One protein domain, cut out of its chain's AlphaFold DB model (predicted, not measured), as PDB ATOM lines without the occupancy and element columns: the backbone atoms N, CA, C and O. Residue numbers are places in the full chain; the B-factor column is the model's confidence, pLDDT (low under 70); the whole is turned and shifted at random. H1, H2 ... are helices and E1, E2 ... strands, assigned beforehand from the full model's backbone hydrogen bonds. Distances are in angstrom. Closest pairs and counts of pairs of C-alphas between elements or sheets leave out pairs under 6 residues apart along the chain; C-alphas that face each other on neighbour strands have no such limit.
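AT A GLANCE: This is residues 75 to 119 of the 187 residues of the protein "Protein kinase domain-containing protein" of Pseudogymnoascus destructans (UniProt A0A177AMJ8). What is the picture? With little regular structure, this is a long hairpin: short strands E1 and E2 pair near its middle, a wide loop of residues 95 to 109 makes one end, and helix H1 and both ends of the printed part lie toward the other. What makes it up? The 45 printed residues run H1, E1, E2, with an antiparallel sheet E1 - E2; the class is mixed, with 14 residues in named elements. It is extended, radius of gyration of the C-alphas 14.7 A, only just a rod of 44 by 20 by 11 A.

IN THESE COORDINATES: Where are the strands? E1 is residues 92 to 94, 6.7 A long; E2, residues 110 to 112, 6.6 A long, ends at C-alpha 112 (151.517, 125.929, 176.940). Where is the helix? H1, residues 81 to 88, 10.7 A long, begins at C-alpha 81 (163.927, 125.376, 168.455).

HOW THE PARTS SIT: How do the strands pair? Hairpin E1 and E2 is antiparallel at 151 degrees; N 111 and O 93, 2.8 A, are within hydrogen-bond range. And H1? H1 and E2 are apart; in H1 every O i to N i+4 pair is within range.

THE WHOLE: How far does it reach? The farthest C-alphas, of Asp 75 and Asp 99, are 44.0 A apart, without a cut. What else? Link E1 to E2 is long, 15 residues; residues 114 to 119 have pLDDT under 70.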
ATOM      1  N   ASP A  75     162.499 133.554 157.943       72.38
ATOM      2  CA  ASP A  75     163.548 132.793 158.624       72.38
ATOM      3  C   ASP A  75     163.065 131.655 159.533       72.38
ATOM      4  O   ASP A  75     163.866 131.122 160.293       72.38
ATOM      5  N   LEU A  76     161.789 131.243 159.464       74.00
ATOM      6  CA  LEU A  76     161.273 130.117 160.260       74.00
ATOM      7  C   LEU A  76     162.121 128.851 160.082       74.00
ATOM      8  O   LEU A  76     162.455 128.198 161.066       74.00
ATOM      9  N   ASP A  77     162.515 128.566 158.842       74.25
ATOM     10  CA  ASP A  77     163.335 127.404 158.478       74.25
ATOM     11  C   ASP A  77     164.794 127.528 158.953       74.25
ATOM     12  O   ASP A  77     165.539 126.549 158.961       74.25
ATOM     13  N   CYS A  78     165.214 128.733 159.341       81.56
ATOM     14  CA  CYS A  78     166.567 129.035 159.796       81.56
ATOM     15  C   CYS A  78     166.676 129.146 161.323       81.56
ATOM     16  O   CYS A  78     167.787 129.246 161.838       81.56
ATOM     17  N   LEU A  79     165.554 129.138 162.052       81.56
ATOM     18  CA  LEU A  79     165.547 129.219 163.511       81.56
ATOM     19  C   LEU A  79     165.744 127.837 164.133       81.56
ATOM     20  O   LEU A  79     165.033 126.880 163.824       81.56
ATOM     21  N   SER A  80     166.649 127.741 165.103       85.69
ATOM     22  CA  SER A  80     166.651 126.612 166.032       85.69
ATOM     23  C   SER A  80     165.399 126.632 166.921       85.69
ATOM     24  O   SER A  80     164.779 127.676 167.142       85.69
ATOM     25  N   HIS A  81     165.054 125.485 167.517       81.62
ATOM     26  CA  HIS A  81     163.927 125.376 168.455       81.62
ATOM     27  C   HIS A  81     163.989 126.423 169.582       81.62
ATOM     28  O   HIS A  81     162.976 127.022 169.931       81.62
ATOM     29  N   ASN A  82     165.181 126.688 170.126       82.81
ATOM     30  CA  ASN A  82     165.351 127.664 171.202       82.81
ATOM     31  C   ASN A  82     165.122 129.100 170.719       82.81
ATOM     32  O   ASN A  82     164.480 129.883 171.414       82.81
ATOM     33  N   GLU A  83     165.611 129.456 169.531       85.19
ATOM     34  CA  GLU A  83     165.394 130.790 168.959       85.19
ATOM     35  C   GLU A  83     163.924 131.016 168.608       85.19
ATOM     36  O   GLU A  83     163.398 132.100 168.858       85.19
ATOM     37  N   LEU A  84     163.241 129.979 168.115       80.19
ATOM     38  CA  LEU A  84     161.799 129.986 167.887       80.19
ATOM     39  C   LEU A  84     161.035 130.265 169.193       80.19
ATOM     40  O   LEU A  84     160.231 131.197 169.251       80.19
ATOM     41  N   TYR A  85     161.317 129.506 170.258       79.12
ATOM     42  CA  TYR A  85     160.648 129.672 171.553       79.12
ATOM     43  C   TYR A  85     160.946 131.018 172.214       79.12
ATOM     44  O   TYR A  85     160.054 131.614 172.822       79.12
ATOM     45  N   ASN A  86     162.168 131.529 172.059       80.56
ATOM     46  CA  ASN A  86     162.542 132.849 172.558       80.56
ATOM     47  C   ASN A  86     161.832 133.969 171.788       80.56
ATOM     48  O   ASN A  86     161.376 134.937 172.395       80.56
ATOM     49  N   ARG A  87     161.712 133.841 170.460       77.56
ATOM     50  CA  ARG A  87     161.102 134.860 169.596       77.56
ATOM     51  C   ARG A  87     159.591 134.963 169.785       77.56
ATOM     52  O   ARG A  87     159.078 136.074 169.873       77.56
ATOM     53  N   TYR A  88     158.890 133.832 169.847       73.88
ATOM     54  CA  TYR A  88     157.423 133.811 169.885       73.88
ATOM     55  C   TYR A  88     156.824 133.658 171.286       73.88
ATOM     56  O   TYR A  88     155.607 133.672 171.398       73.88
ATOM     57  N   ARG A  89     157.666 133.568 172.330       70.06
ATOM     58  CA  ARG A  89     157.307 133.460 173.756       70.06
ATOM     59  C   ARG A  89     156.203 132.434 174.032       70.06
ATOM     60  O   ARG A  89     155.015 132.716 173.962       70.06
ATOM     61  N   LEU A  90     156.616 131.235 174.430       76.38
ATOM     62  CA  LEU A  90     155.690 130.219 174.926       76.38
ATOM     63  C   LEU A  90     155.229 130.557 176.345       76.38
ATOM     64  O   LEU A  90     155.924 130.241 177.316       76.38
ATOM     65  N   ASP A  91     154.058 131.170 176.465       80.25
ATOM     66  CA  ASP A  91     153.434 131.386 177.764       80.25
ATOM     67  C   ASP A  91     152.978 130.044 178.350       80.25
ATOM     68  O   ASP A  91     152.313 129.236 177.696       80.25
ATOM     69  N   LYS A  92     153.385 129.786 179.596       85.69
ATOM     70  CA  LYS A  92     153.102 128.544 180.321       85.69
ATOM     71  C   LYS A  92     152.153 128.828 181.474       85.69
ATOM     72  O   LYS A  92     152.393 129.759 182.240       85.69
ATOM     73  N   ALA A  93     151.136 127.992 181.636       86.00
ATOM     74  CA  ALA A  93     150.256 127.996 182.800       86.00
ATOM     75  C   ALA A  93     150.452 126.708 183.606       86.00
ATOM     76  O   ALA A  93     150.514 125.634 183.002       86.00
ATOM     77  N   PRO A  94     150.542 126.767 184.944       89.25
ATOM     78  CA  PRO A  94     150.598 125.561 185.757       89.25
ATOM     79  C   PRO A  94     149.312 124.752 185.578       89.25
ATOM     80  O   PRO A  94     148.211 125.305 185.586       89.25
ATOM     81  N   VAL A  95     149.447 123.436 185.431       89.12
ATOM     82  CA  VAL A  95     148.282 122.547 185.493       89.12
ATOM     83  C   VAL A  95     147.878 122.435 186.954       89.12
ATOM     84  O   VAL A  95     148.706 122.134 187.810       89.12
ATOM     85  N   MET A  96     146.607 122.687 187.241       88.31
ATOM     86  CA  MET A  96     146.031 122.563 188.576       88.31
ATOM     87  C   MET A  96     144.786 121.693 188.495       88.31
ATOM     88  O   MET A  96     144.058 121.726 187.502       88.31
ATOM     89  N   ARG A  97     144.528 120.911 189.543       87.81
ATOM     90  CA  ARG A  97     143.261 120.192 189.645       87.81
ATOM     91  C   ARG A  97     142.149 121.168 190.009       87.81
ATOM     92  O   ARG A  97     142.338 122.042 190.850       87.81
ATOM     93  N   VAL A  98     140.978 120.974 189.408       87.06
ATOM     94  CA  VAL A  98     139.785 121.803 189.654       87.06
ATOM     95  C   VAL A  98     139.338 121.734 191.121       87.06
ATOM     96  O   VAL A  98     138.840 122.713 191.661       87.06
ATOM     97  N   ASP A  99     139.564 120.598 191.784       91.31
ATOM     98  CA  ASP A  99     139.257 120.380 193.203       91.31
ATOM     99  C   ASP A  99     140.338 120.906 194.171       91.31
ATOM    100  O   ASP A  99     140.206 120.746 195.382       91.31
ATOM    101  N   GLY A 100     141.412 121.520 193.658       86.06
ATOM    102  CA  GLY A 100     142.507 122.082 194.456       86.06
ATOM    103  C   GLY A 100     143.446 121.051 195.092       86.06
ATOM    104  O   GLY A 100     144.377 121.435 195.799       86.06
ATOM    105  N   ALA A 101     143.237 119.754 194.856       88.19
ATOM    106  CA  ALA A 101     144.123 118.720 195.374       88.19
ATOM    107  C   ALA A 101     145.463 118.681 194.614       88.19
ATOM    108  O   ALA A 101     145.631 119.274 193.544       88.19
ATOM    109  N   ALA A 102     146.434 117.950 195.168       86.50
ATOM    110  CA  ALA A 102     147.740 117.790 194.542       86.50
ATOM    111  C   ALA A 102     147.620 117.120 193.163       86.50
ATOM    112  O   ALA A 102     146.894 116.135 192.984       86.50
ATOM    113  N   VAL A 103     148.347 117.679 192.197       86.06
ATOM    114  CA  VAL A 103     148.477 117.146 190.839       86.06
ATOM    115  C   VAL A 103     149.237 115.821 190.901       86.06
ATOM    116  O   VAL A 103     150.230 115.705 191.619       86.06
ATOM    117  N   GLU A 104     148.756 114.808 190.180       86.81
ATOM    118  CA  GLU A 104     149.397 113.493 190.177       86.81
ATOM    119  C   GLU A 104     150.781 113.525 189.506       86.81
ATOM    120  O   GLU A 104     150.986 114.314 188.580       86.81
ATOM    121  N   PRO A 105     151.715 112.625 189.878       85.69
ATOM    122  CA  PRO A 105     153.072 112.603 189.320       85.69
ATOM    123  C   PRO A 105     153.135 112.450 187.794       85.69
ATOM    124  O   PRO A 105     154.142 112.789 187.179       85.69
ATOM    125  N   HIS A 106     152.080 111.905 187.185       89.31
ATOM    126  CA  HIS A 106     151.996 111.649 185.748       89.31
ATOM    127  C   HIS A 106     151.330 112.780 184.957       89.31
ATOM    128  O   HIS A 106     151.337 112.744 183.725       89.31
ATOM    129  N   ALA A 107     150.751 113.778 185.628       86.81
ATOM    130  CA  ALA A 107     150.165 114.923 184.949       86.81
ATOM    131  C   ALA A 107     151.261 115.927 184.541       86.81
ATOM    132  O   ALA A 107     152.213 116.150 185.296       86.81
ATOM    133  N   PRO A 108     151.154 116.553 183.352       90.00
ATOM    134  CA  PRO A 108     152.100 117.578 182.932       90.00
ATOM    135  C   PRO A 108     152.162 118.720 183.956       90.00
ATOM    136  O   PRO A 108     151.115 119.173 184.412       90.00
ATOM    137  N   PRO A 109     153.354 119.243 184.293       87.69
ATOM    138  CA  PRO A 109     153.484 120.312 185.284       87.69
ATOM    139  C   PRO A 109     152.932 121.659 184.791       87.69
ATOM    140  O   PRO A 109     152.634 122.545 185.590       87.69
ATOM    141  N   TYR A 110     152.809 121.837 183.475       88.12
ATOM    142  CA  TYR A 110     152.272 123.042 182.859       88.12
ATOM    143  C   TYR A 110     151.633 122.740 181.502       88.12
ATOM    144  O   TYR A 110     152.031 121.808 180.800       88.12
ATOM    145  N   ALA A 111     150.670 123.574 181.128       87.25
ATOM    146  CA  ALA A 111     150.167 123.719 179.775       87.25
ATOM    147  C   ALA A 111     150.884 124.890 179.088       87.25
ATOM    148  O   ALA A 111     151.370 125.811 179.746       87.25
ATOM    149  N   VAL A 112     150.961 124.849 177.762       82.88
ATOM    150  CA  VAL A 112     151.517 125.929 176.940       82.88
ATOM    151  C   VAL A 112     150.365 126.562 176.176       82.88
ATOM    152  O   VAL A 112     149.603 125.843 175.526       82.88
ATOM    153  N   TYR A 113     150.221 127.883 176.259       75.81
ATOM    154  CA  TYR A 113     149.208 128.586 175.484       75.81
ATOM    155  C   TYR A 113     149.534 128.528 173.987       75.81
ATOM    156  O   TYR A 113     150.711 128.560 173.609       75.81
ATOM    157  N   PRO A 114     148.510 128.452 173.117       69.00
ATOM    158  CA  PRO A 114     148.716 128.574 171.683       69.00
ATOM    159  C   PRO A 114     149.481 129.861 171.357       69.00
ATOM    160  O   PRO A 114     149.172 130.929 171.882       69.00
ATOM    161  N   MET A 115     150.477 129.767 170.477       67.88
ATOM    162  CA  MET A 115     151.230 130.944 170.050       67.88
ATOM    163  C   MET A 115     150.325 131.888 169.248       67.88
ATOM    164  O   MET A 115     149.763 131.504 168.222       67.88
ATOM    165  N   HIS A 116     150.241 133.150 169.670       64.06
ATOM    166  CA  HIS A 116     149.604 134.203 168.881       64.06
ATOM    167  C   HIS A 116     150.566 134.695 167.797       64.06
ATOM    168  O   HIS A 116     151.328 135.643 167.995       64.06
ATOM    169  N   ILE A 117     150.539 134.043 166.635       64.25
ATOM    170  CA  ILE A 117     151.426 134.376 165.518       64.25
ATOM    171  C   ILE A 117     150.653 135.136 164.441       64.25
ATOM    172  O   ILE A 117     149.665 134.649 163.895       64.25
ATOM    173  N   LYS A 118     151.137 136.330 164.092       65.38
ATOM    174  CA  LYS A 118     150.690 137.065 162.903       65.38
ATOM    175  C   LYS A 118     151.633 136.755 161.749       65.38
ATOM    176  O   LYS A 118     152.639 137.438 161.581       65.38
ATOM    177  N   MET A 119     151.308 135.727 160.971       69.06
ATOM    178  CA  MET A 119     152.041 135.418 159.743       69.06
ATOM    179  C   MET A 119     151.333 135.995 158.520       69.06
ATOM    180  O   MET A 119     150.122 135.813 158.385       69.06
TER     181      MET A 119